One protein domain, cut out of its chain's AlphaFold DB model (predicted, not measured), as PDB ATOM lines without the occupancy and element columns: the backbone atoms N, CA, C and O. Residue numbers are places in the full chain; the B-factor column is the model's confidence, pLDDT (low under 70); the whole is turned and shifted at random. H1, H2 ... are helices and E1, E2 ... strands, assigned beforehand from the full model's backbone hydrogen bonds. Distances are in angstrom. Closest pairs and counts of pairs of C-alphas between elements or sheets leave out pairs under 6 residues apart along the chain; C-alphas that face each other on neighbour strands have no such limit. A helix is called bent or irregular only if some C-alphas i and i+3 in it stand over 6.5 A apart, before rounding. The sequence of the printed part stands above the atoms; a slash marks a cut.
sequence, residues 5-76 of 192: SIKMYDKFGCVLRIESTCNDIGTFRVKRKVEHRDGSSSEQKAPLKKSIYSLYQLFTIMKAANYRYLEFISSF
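What this domain is: This is residues 5 to 76 of the 192 residues of the protein "MarR family transcriptional regulator" of Lachnospiraceae bacterium (UniProt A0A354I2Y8). Two antiparallel hairpins follow each other end to end along a rod, E1 with E2 at one end and E3 with E4 at the other, and the long helix H1 folds back from the second hairpin to pack on the first, mostly on E2, with residues 58 to 70. The last residues, 71 to 76, of which 71 to 74 belong to H1, stand free. The printed part has 72 residues, with four named strands and one named helix in the order E1, E2, E3, E4, H1; each hairpin is a sheet of two strands, and the class is mixed, helices and strands. The whole is only just loose, close to extended, with a radius of gyration of the C-alphas of 16.5 A and spans of 57 by 23 by 16 A.

Where its parts are: E1 is residues 5 to 11, beginning at C-alpha 5 at (92.921, 90.639, 90.997). E2, residues 15 to 22, is the longest strand and measures 22.5 A from first to last C-alpha. E3 is residues 29 to 35, 15.7 A long, with C-alpha 35 at (77.989, 94.576, 65.245). E4 is residues 41 to 47, 15.3 A long. H1, residues 52 to 74, is 33.3 A long and ends with C-alpha 74 at (83.916, 93.978, 107.606). H1 is irregular: C-alphas 53 and 56 are 7.1 A apart.

How they stand to each other: E1 and E2 form a hairpin, antiparallel at 155 degrees between their directions. N 7 and O 19, 2.8 A apart, and N 17 and O 9, 2.9 A apart, are within hydrogen-bond range. The closest C-alphas of E2 and H1 are those of Ser 20 and Met 62, 5.9 A apart, and 8 pairs of their C-alphas are within 8 A. The closest C-alphas of E1 and H1 are those of Ile 6 and Asn 66, 7.4 A apart. E2 and E3 are apart, although they follow each other. E3 and E4 form the other hairpin, antiparallel at 146 degrees, with N 34 and O 42 within hydrogen-bond range at 2.8 A. The closest C-alphas of E3 and H1 are those of Val 30 and Gln 57, 8.0 A apart. E4 is apart from E1 and from E2. In H1, 17 of 19 O i to N i+4 pairs are within hydrogen-bond range.

The domain as a whole: The two C-alphas farthest apart are those of Gly 13 and Asp 38, 57.5 A. The printed part has no cut. The links E1 to E2, E3 to E4 and E4 to H1 are tight, and the link E2 to E3, 6 residues, is short. The mean pLDDT of the printed part is 91.3, and no printed residue is under 70.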
ATOM      1  N   SER A   5      92.548  90.896  89.602       91.12
ATOM      2  CA  SER A   5      92.921  90.639  90.997       91.12
ATOM      3  C   SER A   5      92.496  91.768  91.925       91.12
ATOM      4  O   SER A   5      92.458  92.924  91.513       91.12
ATOM      5  N   ILE A   6      92.256  91.442  93.194       92.00
ATOM      6  CA  ILE A   6      92.129  92.419  94.278       92.00
ATOM      7  C   ILE A   6      93.439  92.420  95.060       92.00
ATOM      8  O   ILE A   6      93.973  91.358  95.385       92.00
ATOM      9  N   LYS A   7      93.969  93.609  95.336       90.88
ATOM     10  CA  LYS A   7      95.139  93.818  96.182       90.88
ATOM     11  C   LYS A   7      94.707  94.548  97.440       90.88
ATOM     12  O   LYS A   7      93.936  95.504  97.379       90.88
ATOM     13  N   MET A   8      95.243  94.097  98.562       91.56
ATOM     14  CA  MET A   8      95.067  94.712  99.864       91.56
ATOM     15  C   MET A   8      96.449  95.014 100.421       91.56
ATOM     16  O   MET A   8      97.319  94.144 100.413       91.56
ATOM     17  N   TYR A   9      96.661  96.244 100.865       91.00
ATOM     18  CA  TYR A   9      97.904  96.630 101.510       91.00
ATOM     19  C   TYR A   9      97.667  97.751 102.507       91.00
ATOM     20  O   TYR A   9      96.731  98.546 102.392       91.00
ATOM     21  N   ASP A  10      98.555  97.798 103.484       90.19
ATOM     22  CA  ASP A  10      98.645  98.896 104.419       90.19
ATOM     23  C   ASP A  10      99.426 100.045 103.779       90.19
ATOM     24  O   ASP A  10     100.552  99.886 103.299       90.19
ATOM     25  N   LYS A  11      98.798 101.217 103.742       86.00
ATOM     26  CA  LYS A  11      99.437 102.448 103.323       86.00
ATOM     27  C   LYS A  11      99.831 103.242 104.568       86.00
ATOM     28  O   LYS A  11      98.977 103.799 105.251       86.00
ATOM     29  N   PHE A  12     101.141 103.357 104.784       88.00
ATOM     30  CA  PHE A  12     101.768 104.122 105.871       88.00
ATOM     31  C   PHE A  12     101.539 103.598 107.299       88.00
ATOM     32  O   PHE A  12     101.797 104.341 108.242       88.00
ATOM     33  N   GLY A  13     101.099 102.353 107.496       81.50
ATOM     34  CA  GLY A  13     100.907 101.813 108.848       81.50
ATOM     35  C   GLY A  13      99.523 102.087 109.441       81.50
ATOM     36  O   GLY A  13      99.279 101.742 110.594       81.50
ATOM     37  N   CYS A  14      98.653 102.806 108.725       85.56
ATOM     38  CA  CYS A  14      97.450 103.401 109.312       85.56
ATOM     39  C   CYS A  14      96.234 103.461 108.383       85.56
ATOM     40  O   CYS A  14      95.140 103.791 108.841       85.56
ATOM     41  N   VAL A  15      96.388 103.159 107.090       86.56
ATOM     42  CA  VAL A  15      95.280 103.202 106.130       86.56
ATOM     43  C   VAL A  15      95.240 101.905 105.346       86.56
ATOM     44  O   VAL A  15      96.080 101.659 104.479       86.56
ATOM     45  N   LEU A  16      94.202 101.107 105.592       86.31
ATOM     46  CA  LEU A  16      93.894  99.961 104.753       86.31
ATOM     47  C   LEU A  16      93.472 100.449 103.365       86.31
ATOM     48  O   LEU A  16      92.501 101.196 103.221       86.31
ATOM     49  N   ARG A  17      94.181 100.003 102.329       91.38
ATOM     50  CA  ARG A  17      93.795 100.250 100.945       91.38
ATOM     51  C   ARG A  17      93.472  98.943 100.243       91.38
ATOM     52  O   ARG A  17      94.265  98.005 100.240       91.38
ATOM     53  N   ILE A  18      92.312  98.940  99.594       91.62
ATOM     54  CA  ILE A  18      91.834  97.853  98.747       91.62
ATOM     55  C   ILE A  18      91.676  98.405  97.335       91.62
ATOM     56  O   ILE A  18      90.996  99.411  97.117       91.62
ATOM     57  N   GLU A  19      92.305  97.747  96.369       93.44
ATOM     58  CA  GLU A  19      92.213  98.113  94.962       93.44
ATOM     59  C   GLU A  19      92.023  96.879  94.084       93.44
ATOM     60  O   GLU A  19      92.599  95.820  94.321       93.44
ATOM     61  N   SER A  20      91.226  97.032  93.033       93.44
ATOM     62  CA  SER A  20      91.104  96.029  91.984       93.44
ATOM     63  C   SER A  20      92.043  96.409  90.844       93.44
ATOM     64  O   SER A  20      92.063  97.563  90.414       93.44
ATOM     65  N   THR A  21      92.781  95.442  90.311       91.88
ATOM     66  CA  THR A  21      93.610  95.594  89.110       91.88
ATOM     67  C   THR A  21      93.154  94.618  88.037       91.88
ATOM     68  O   THR A  21      92.776  93.488  88.342       91.88
ATOM     69  N   CYS A  22      93.180  95.045  86.779       90.88
ATOM     70  CA  CYS A  22      92.753  94.235  85.647       90.88
ATOM     71  C   CYS A  22      93.715  94.440  84.473       90.88
ATOM     72  O   CYS A  22      93.915  95.573  84.034       90.88
ATOM     73  N   ASN A  23      94.311  93.348  83.998       90.00
ATOM     74  CA  ASN A  23      95.208  93.327  82.845       90.00
ATOM     75  C   ASN A  23      94.422  93.133  81.542       90.00
ATOM     76  O   ASN A  23      94.686  93.828  80.559       90.00
ATOM     77  N   ASP A  24      93.423  92.241  81.559       91.94
ATOM     78  CA  ASP A  24      92.496  92.032  80.447       91.94
ATOM     79  C   ASP A  24      91.040  92.256  80.874       91.94
ATOM     80  O   ASP A  24      90.420  91.460  81.584       91.94
ATOM     81  N   ILE A  25      90.470  93.361  80.392       91.56
ATOM     82  CA  ILE A  25      89.084  93.728  80.683       91.56
ATOM     83  C   ILE A  25      88.073  92.883  79.897       91.56
ATOM     84  O   ILE A  25      86.896  92.875  80.255       91.56
ATOM     85  N   GLY A  26      88.507  92.171  78.848       92.00
ATOM     86  CA  GLY A  26      87.660  91.277  78.055       92.00
ATOM     87  C   GLY A  26      87.088  90.113  78.868       92.00
ATOM     88  O   GLY A  26      86.056  89.547  78.501       92.00
ATOM     89  N   THR A  27      87.693  89.821  80.020       90.56
ATOM     90  CA  THR A  27      87.185  88.880  81.028       90.56
ATOM     91  C   THR A  27      85.796  89.267  81.549       90.56
ATOM     92  O   THR A  27      84.979  88.399  81.870       90.56
ATOM     93  N   PHE A  28      85.474  90.564  81.589       93.06
ATOM     94  CA  PHE A  28      84.164  91.047  82.001       93.06
ATOM     95  C   PHE A  28      83.176  91.007  80.839       93.06
ATOM     96  O   PHE A  28      83.432  91.547  79.764       93.06
ATOM     97  N   ARG A  29      81.991  90.424  81.060       93.38
ATOM     98  CA  ARG A  29      80.918  90.387  80.055       93.38
ATOM     99  C   ARG A  29      79.791  91.343  80.428       93.38
ATOM    100  O   ARG A  29      79.131  91.152  81.449       93.38
ATOM    101  N   VAL A  30      79.541  92.326  79.572       93.06
ATOM    102  CA  VAL A  30      78.498  93.350  79.738       93.06
ATOM    103  C   VAL A  30      77.451  93.226  78.639       93.06
ATOM    104  O   VAL A  30      77.744  92.733  77.550       93.06
ATOM    105  N   LYS A  31      76.223  93.672  78.915       93.06
ATOM    106  CA  LYS A  31      75.235  93.870  77.851       93.06
ATOM    107  C   LYS A  31      75.680  95.052  76.996       93.06
ATOM    108  O   LYS A  31      75.946  96.127  77.536       93.06
ATOM    109  N   ARG A  32      75.835  94.819  75.697       89.75
ATOM    110  CA  ARG A  32      76.161  95.850  74.715       89.75
ATOM    111  C   ARG A  32      75.699  95.439  73.325       89.75
ATOM    112  O   ARG A  32      75.681  94.250  72.997       89.75
ATOM    113  N   LYS A  33      75.513  96.439  72.470       92.00
ATOM    114  CA  LYS A  33      75.406  96.269  71.027       92.00
ATOM    115  C   LYS A  33      76.666  95.605  70.457       92.00
ATOM    116  O   LYS A  33      77.808  96.024  70.707       92.00
ATOM    117  N   VAL A  34      76.458  94.533  69.709       91.75
ATOM    118  CA  VAL A  34      77.467  93.802  68.944       91.75
ATOM    119  C   VAL A  34      77.115  93.957  67.473       91.75
ATOM    120  O   VAL A  34      76.009  93.604  67.076       91.75
ATOM    121  N   GLU A  35      78.051  94.507  66.706       91.56
ATOM    122  CA  GLU A  35      77.989  94.576  65.245       91.56
ATOM    123  C   GLU A  35      78.500  93.249  64.670       91.56
ATOM    124  O   GLU A  35      79.549  92.750  65.098       91.56
ATOM    125  N   HIS A  36      77.751  92.684  63.729       91.19
ATOM    126  CA  HIS A  36      78.035  91.413  63.068       91.19
ATOM    127  C   HIS A  36      78.705  91.638  61.710       91.19
ATOM    128  O   HIS A  36      78.698  92.739  61.161       91.19
ATOM    129  N   ARG A  37      79.311  90.586  61.147       89.56
ATOM    130  CA  ARG A  37      80.010  90.681  59.848       89.56
ATOM    131  C   ARG A  37      79.078  91.005  58.679       89.56
ATOM    132  O   ARG A  37      79.541  91.546  57.685       89.56
ATOM    133  N   ASP A  38      77.800  90.671  58.804       91.75
ATOM    134  CA  ASP A  38      76.753  90.959  57.821       91.75
ATOM    135  C   ASP A  38      76.193  92.392  57.935       91.75
ATOM    136  O   ASP A  38      75.260  92.745  57.220       91.75
ATOM    137  N   GLY A  39      76.747  93.223  58.828       90.56
ATOM    138  CA  GLY A  39      76.301  94.599  59.066       90.56
ATOM    139  C   GLY A  39      75.061  94.711  59.956       90.56
ATOM    140  O   GLY A  39      74.625  95.822  60.255       90.56
ATOM    141  N   SER A  40      74.495  93.588  60.404       93.56
ATOM    142  CA  SER A  40      73.431  93.595  61.402       93.56
ATOM    143  C   SER A  40      73.998  93.850  62.801       93.56
ATOM    144  O   SER A  40      75.199  93.736  63.056       93.56
ATOM    145  N   SER A  41      73.124  94.193  63.749       92.69
ATOM    146  CA  SER A  41      73.536  94.420  65.129       92.69
ATOM    147  C   SER A  41      72.534  93.869  66.128       92.69
ATOM    148  O   SER A  41      71.335  93.814  65.866       92.69
ATOM    149  N   SER A  42      73.030  93.448  67.288       93.94
ATOM    150  CA  SER A  42      72.183  92.899  68.351       93.94
ATOM    151  C   SER A  42      72.733  93.218  69.735       93.94
ATOM    152  O   SER A  42      73.946  93.325  69.916       93.94
ATOM    153  N   GLU A  43      71.849  93.348  70.721       95.56
ATOM    154  CA  GLU A  43      72.226  93.466  72.130       95.56
ATOM    155  C   GLU A  43      72.574  92.090  72.698       95.56
ATOM    156  O   GLU A  43      71.744  91.182  72.719       95.56
ATOM    157  N   GLN A  44      73.810  91.921  73.169       94.19
ATOM    158  CA  GLN A  44      74.288  90.649  73.706       94.19
ATOM    159  C   GLN A  44      75.144  90.852  74.953       94.19
ATOM    160  O   GLN A  44      75.768  91.896  75.148       94.19
ATOM    161  N   LYS A  45      75.224  89.815  75.795       94.81
ATOM    162  CA  LYS A  45      76.197  89.750  76.891       94.81
ATOM    163  C   LYS A  45      77.563  89.350  76.321       94.81
ATOM    164  O   LYS A  45      77.867  88.168  76.180       94.81
ATOM    165  N   ALA A  46      78.382  90.339  75.988       94.50
ATOM    166  CA  ALA A  46      79.649  90.161  75.281       94.50
ATOM    167  C   ALA A  46      80.841  90.702  76.093       94.50
ATOM    168  O   ALA A  46      80.637  91.529  76.984       94.50
ATOM    169  N   PRO A  47      82.083  90.264  75.795       94.94
ATOM    170  CA  PRO A  47      83.295  90.835  76.384       94.94
ATOM    171  C   PRO A  47      83.322  92.364  76.304       94.94
ATOM    172  O   PRO A  47      82.933  92.954  75.279       94.94
ATOM    173  N   LEU A  48      83.777  92.993  77.385       94.06
ATOM    174  CA  LEU A  48      83.997  94.428  77.466       94.06
ATOM    175  C   LEU A  48      85.111  94.824  76.490       94.06
ATOM    176  O   LEU A  48      86.148  94.169  76.406       94.06
ATOM    177  N   LYS A  49      84.890  95.887  75.713       92.81
ATOM    178  CA  LYS A  49      85.859  96.347  74.711       92.81
ATOM    179  C   LYS A  49      86.890  97.269  75.355       92.81
ATOM    180  O   LYS A  49      86.535  98.148  76.131       92.81
ATOM    181  N   LYS A  50      88.159  97.145  74.964       91.75
ATOM    182  CA  LYS A  50      89.214  98.096  75.349       91.75
ATOM    183  C   LYS A  50      89.027  99.416  74.603       91.75
ATOM    184  O   LYS A  50      89.500  99.588  73.489       91.75
ATOM    185  N   SER A  51      88.265 100.322  75.210       91.06
ATOM    186  CA  SER A  51      87.912 101.627  74.654       91.06
ATOM    187  C   SER A  51      87.592 102.620  75.771       91.06
ATOM    188  O   SER A  51      87.137 102.222  76.846       91.06
ATOM    189  N   ILE A  52      87.758 103.917  75.497       92.81
ATOM    190  CA  ILE A  52      87.358 105.006  76.402       92.81
ATOM    191  C   ILE A  52      85.870 104.931  76.785       92.81
ATOM    192  O   ILE A  52      85.506 105.259  77.911       92.81
ATOM    193  N   TYR A  53      85.012 104.407  75.903       90.81
ATOM    194  CA  TYR A  53      83.577 104.252  76.169       90.81
ATOM    195  C   TYR A  53      83.268 103.180  77.223       90.81
ATOM    196  O   TYR A  53      82.201 103.189  77.830       90.81
ATOM    197  N   SER A  54      84.205 102.264  77.477       92.25
ATOM    198  CA  SER A  54      84.052 101.204  78.474       92.25
ATOM    199  C   SER A  54      84.532 101.611  79.870       92.25
ATOM    200  O   SER A  54      84.342 100.838  80.808       92.25
ATOM    201  N   LEU A  55      85.092 102.817  80.048       92.44
ATOM    202  CA  LEU A  55      85.614 103.291  81.337       92.44
ATOM    203  C   LEU A  55      84.553 103.309  82.435       92.44
ATOM    204  O   LEU A  55      84.825 102.870  83.548       92.44
ATOM    205  N   TYR A  56      83.335 103.759  82.127       93.94
ATOM    206  CA  TYR A  56      82.257 103.806  83.117       93.94
ATOM    207  C   TYR A  56      81.826 102.402  83.569       93.94
ATOM    208  O   TYR A  56      81.671 102.135  84.763       93.94
ATOM    209  N   GLN A  57      81.682 101.477  82.617       93.31
ATOM    210  CA  GLN A  57      81.338 100.083  82.901       93.31
ATOM    211  C   GLN A  57      82.446  99.404  83.714       93.31
ATOM    212  O   GLN A  57      82.160  98.770  84.728       93.31
ATOM    213  N   LEU A  58      83.708  99.601  83.319       93.88
ATOM    214  CA  LEU A  58      84.868  99.091  84.042       93.88
ATOM    215  C   LEU A  58      84.934  99.655  85.465       93.88
ATOM    216  O   LEU A  58      85.047  98.886  86.414       93.88
ATOM    217  N   PHE A  59      84.795 100.974  85.632       93.56
ATOM    218  CA  PHE A  59      84.753 101.626  86.942       93.56
ATOM    219  C   PHE A  59      83.676 101.009  87.835       93.56
ATOM    220  O   PHE A  59      83.947 100.679  88.986       93.56
ATOM    221  N   THR A  60      82.476 100.799  87.296       94.75
ATOM    222  CA  THR A  60      81.347 100.237  88.045       94.75
ATOM    223  C   THR A  60      81.643  98.813  88.515       94.75
ATOM    224  O   THR A  60      81.431  98.492  89.683       94.75
ATOM    225  N   ILE A  61      82.181  97.973  87.628       94.25
ATOM    226  CA  ILE A  61      82.546  96.585  87.936       94.25
ATOM    227  C   ILE A  61      83.627  96.533  89.021       94.25
ATOM    228  O   ILE A  61      83.468  95.824  90.016       94.25
ATOM    229  N   MET A  62      84.698  97.308  88.849       94.12
ATOM    230  CA  MET A  62      85.853  97.322  89.752       94.12
ATOM    231  C   MET A  62      85.492  97.924  91.114       94.12
ATOM    232  O   MET A  62      85.862  97.380  92.152       94.12
ATOM    233  N   LYS A  63      84.691  98.998  91.127       94.69
ATOM    234  CA  LYS A  63      84.121  99.564  92.352       94.69
ATOM    235  C   LYS A  63      83.302  98.502  93.079       94.69
ATOM    236  O   LYS A  63      83.567  98.233  94.243       94.69
ATOM    237  N   ALA A  64      82.365  97.844  92.399       94.38
ATOM    238  CA  ALA A  64      81.531  96.819  93.019       94.38
ATOM    239  C   ALA A  64      82.349  95.633  93.566       94.38
ATOM    240  O   ALA A  64      81.997  95.086  94.607       94.38
ATOM    241  N   ALA A  65      83.443  95.246  92.900       94.25
ATOM    242  CA  ALA A  65      84.363  94.230  93.407       94.25
ATOM    243  C   ALA A  65      85.039  94.664  94.718       94.25
ATOM    244  O   ALA A  65      84.997  93.910  95.690       94.25
ATOM    245  N   ASN A  66      85.569  95.891  94.777       94.88
ATOM    246  CA  ASN A  66      86.140  96.446  96.007       94.88
ATOM    247  C   ASN A  66      85.108  96.515  97.140       94.88
ATOM    248  O   ASN A  66      85.432  96.139  98.258       94.88
ATOM    249  N   TYR A  67      83.874  96.959  96.864       93.56
ATOM    250  CA  TYR A  67      82.827  97.054  97.891       93.56
ATOM    251  C   TYR A  67      82.433  95.688  98.449       93.56
ATOM    252  O   TYR A  67      82.374  95.545  99.661       93.56
ATOM    253  N   ARG A  68      82.234  94.672  97.596       94.19
ATOM    254  CA  ARG A  68      81.941  93.307  98.070       94.19
ATOM    255  C   ARG A  68      83.074  92.737  98.918       94.19
ATOM    256  O   ARG A  68      82.824  92.032  99.885       94.19
ATOM    257  N   TYR A  69      84.321  93.026  98.551       93.12
ATOM    258  CA  TYR A  69      85.464  92.560  99.329       93.12
ATOM    259  C   TYR A  69      85.620  93.325 100.650       93.12
ATOM    260  O   TYR A  69      85.939  92.722 101.667       93.12
ATOM    261  N   LEU A  70      85.340  94.631 100.658       91.00
ATOM    262  CA  LEU A  70      85.296  95.435 101.879       91.00
ATOM    263  C   LEU A  70      84.192  94.949 102.826       91.00
ATOM    264  O   LEU A  70      84.436  94.823 104.018       91.00
ATOM    265  N   GLU A  71      83.013  94.633 102.291       88.81
ATOM    266  CA  GLU A  71      81.902  94.042 103.041       88.81
ATOM    267  C   GLU A  71      82.302  92.689 103.652       88.81
ATOM    268  O   GLU A  71      82.117  92.477 104.847       88.81
ATOM    269  N   PHE A  72      82.955  91.820 102.872       87.44
ATOM    270  CA  PHE A  72      83.506  90.557 103.370       87.44
ATOM    271  C   PHE A  72      84.540  90.753 104.490       87.44
ATOM    272  O   PHE A  72      84.505  90.043 105.485       87.44
ATOM    273  N   ILE A  73      85.451  91.725 104.375       86.88
ATOM    274  CA  ILE A  73      86.413  92.006 105.454       86.88
ATOM    275  C   ILE A  73      85.701  92.564 106.689       86.88
ATOM    276  O   ILE A  73      86.056  92.221 107.812       86.88
ATOM    277  N   SER A  74      84.678  93.398 106.498       81.25
ATOM    278  CA  SER A  74      83.916  93.978 107.606       81.25
ATOM    279  C   SER A  74      83.090  92.959 108.393       81.25
ATOM    280  O   SER A  74      82.653  93.274 109.493       81.25
ATOM    281  N   SER A  75      82.880  91.750 107.858       78.19
ATOM    282  CA  SER A  75      82.214  90.677 108.600       78.19
ATOM    283  C   SER A  75      83.137  89.945 109.573       78.19
ATOM    284  O   SER A  75      82.660  89.079 110.301       78.19
ATOM    285  N   PHE A  76      84.446  90.214 109.560       79.94
ATOM    286  CA  PHE A  76      85.341  89.664 110.572       79.94
ATOM    287  C   PHE A  76      85.095  90.334 111.922       79.94
ATOM    288  O   PHE A  76      84.891  91.545 111.990       79.94
TER     289      PHE A  76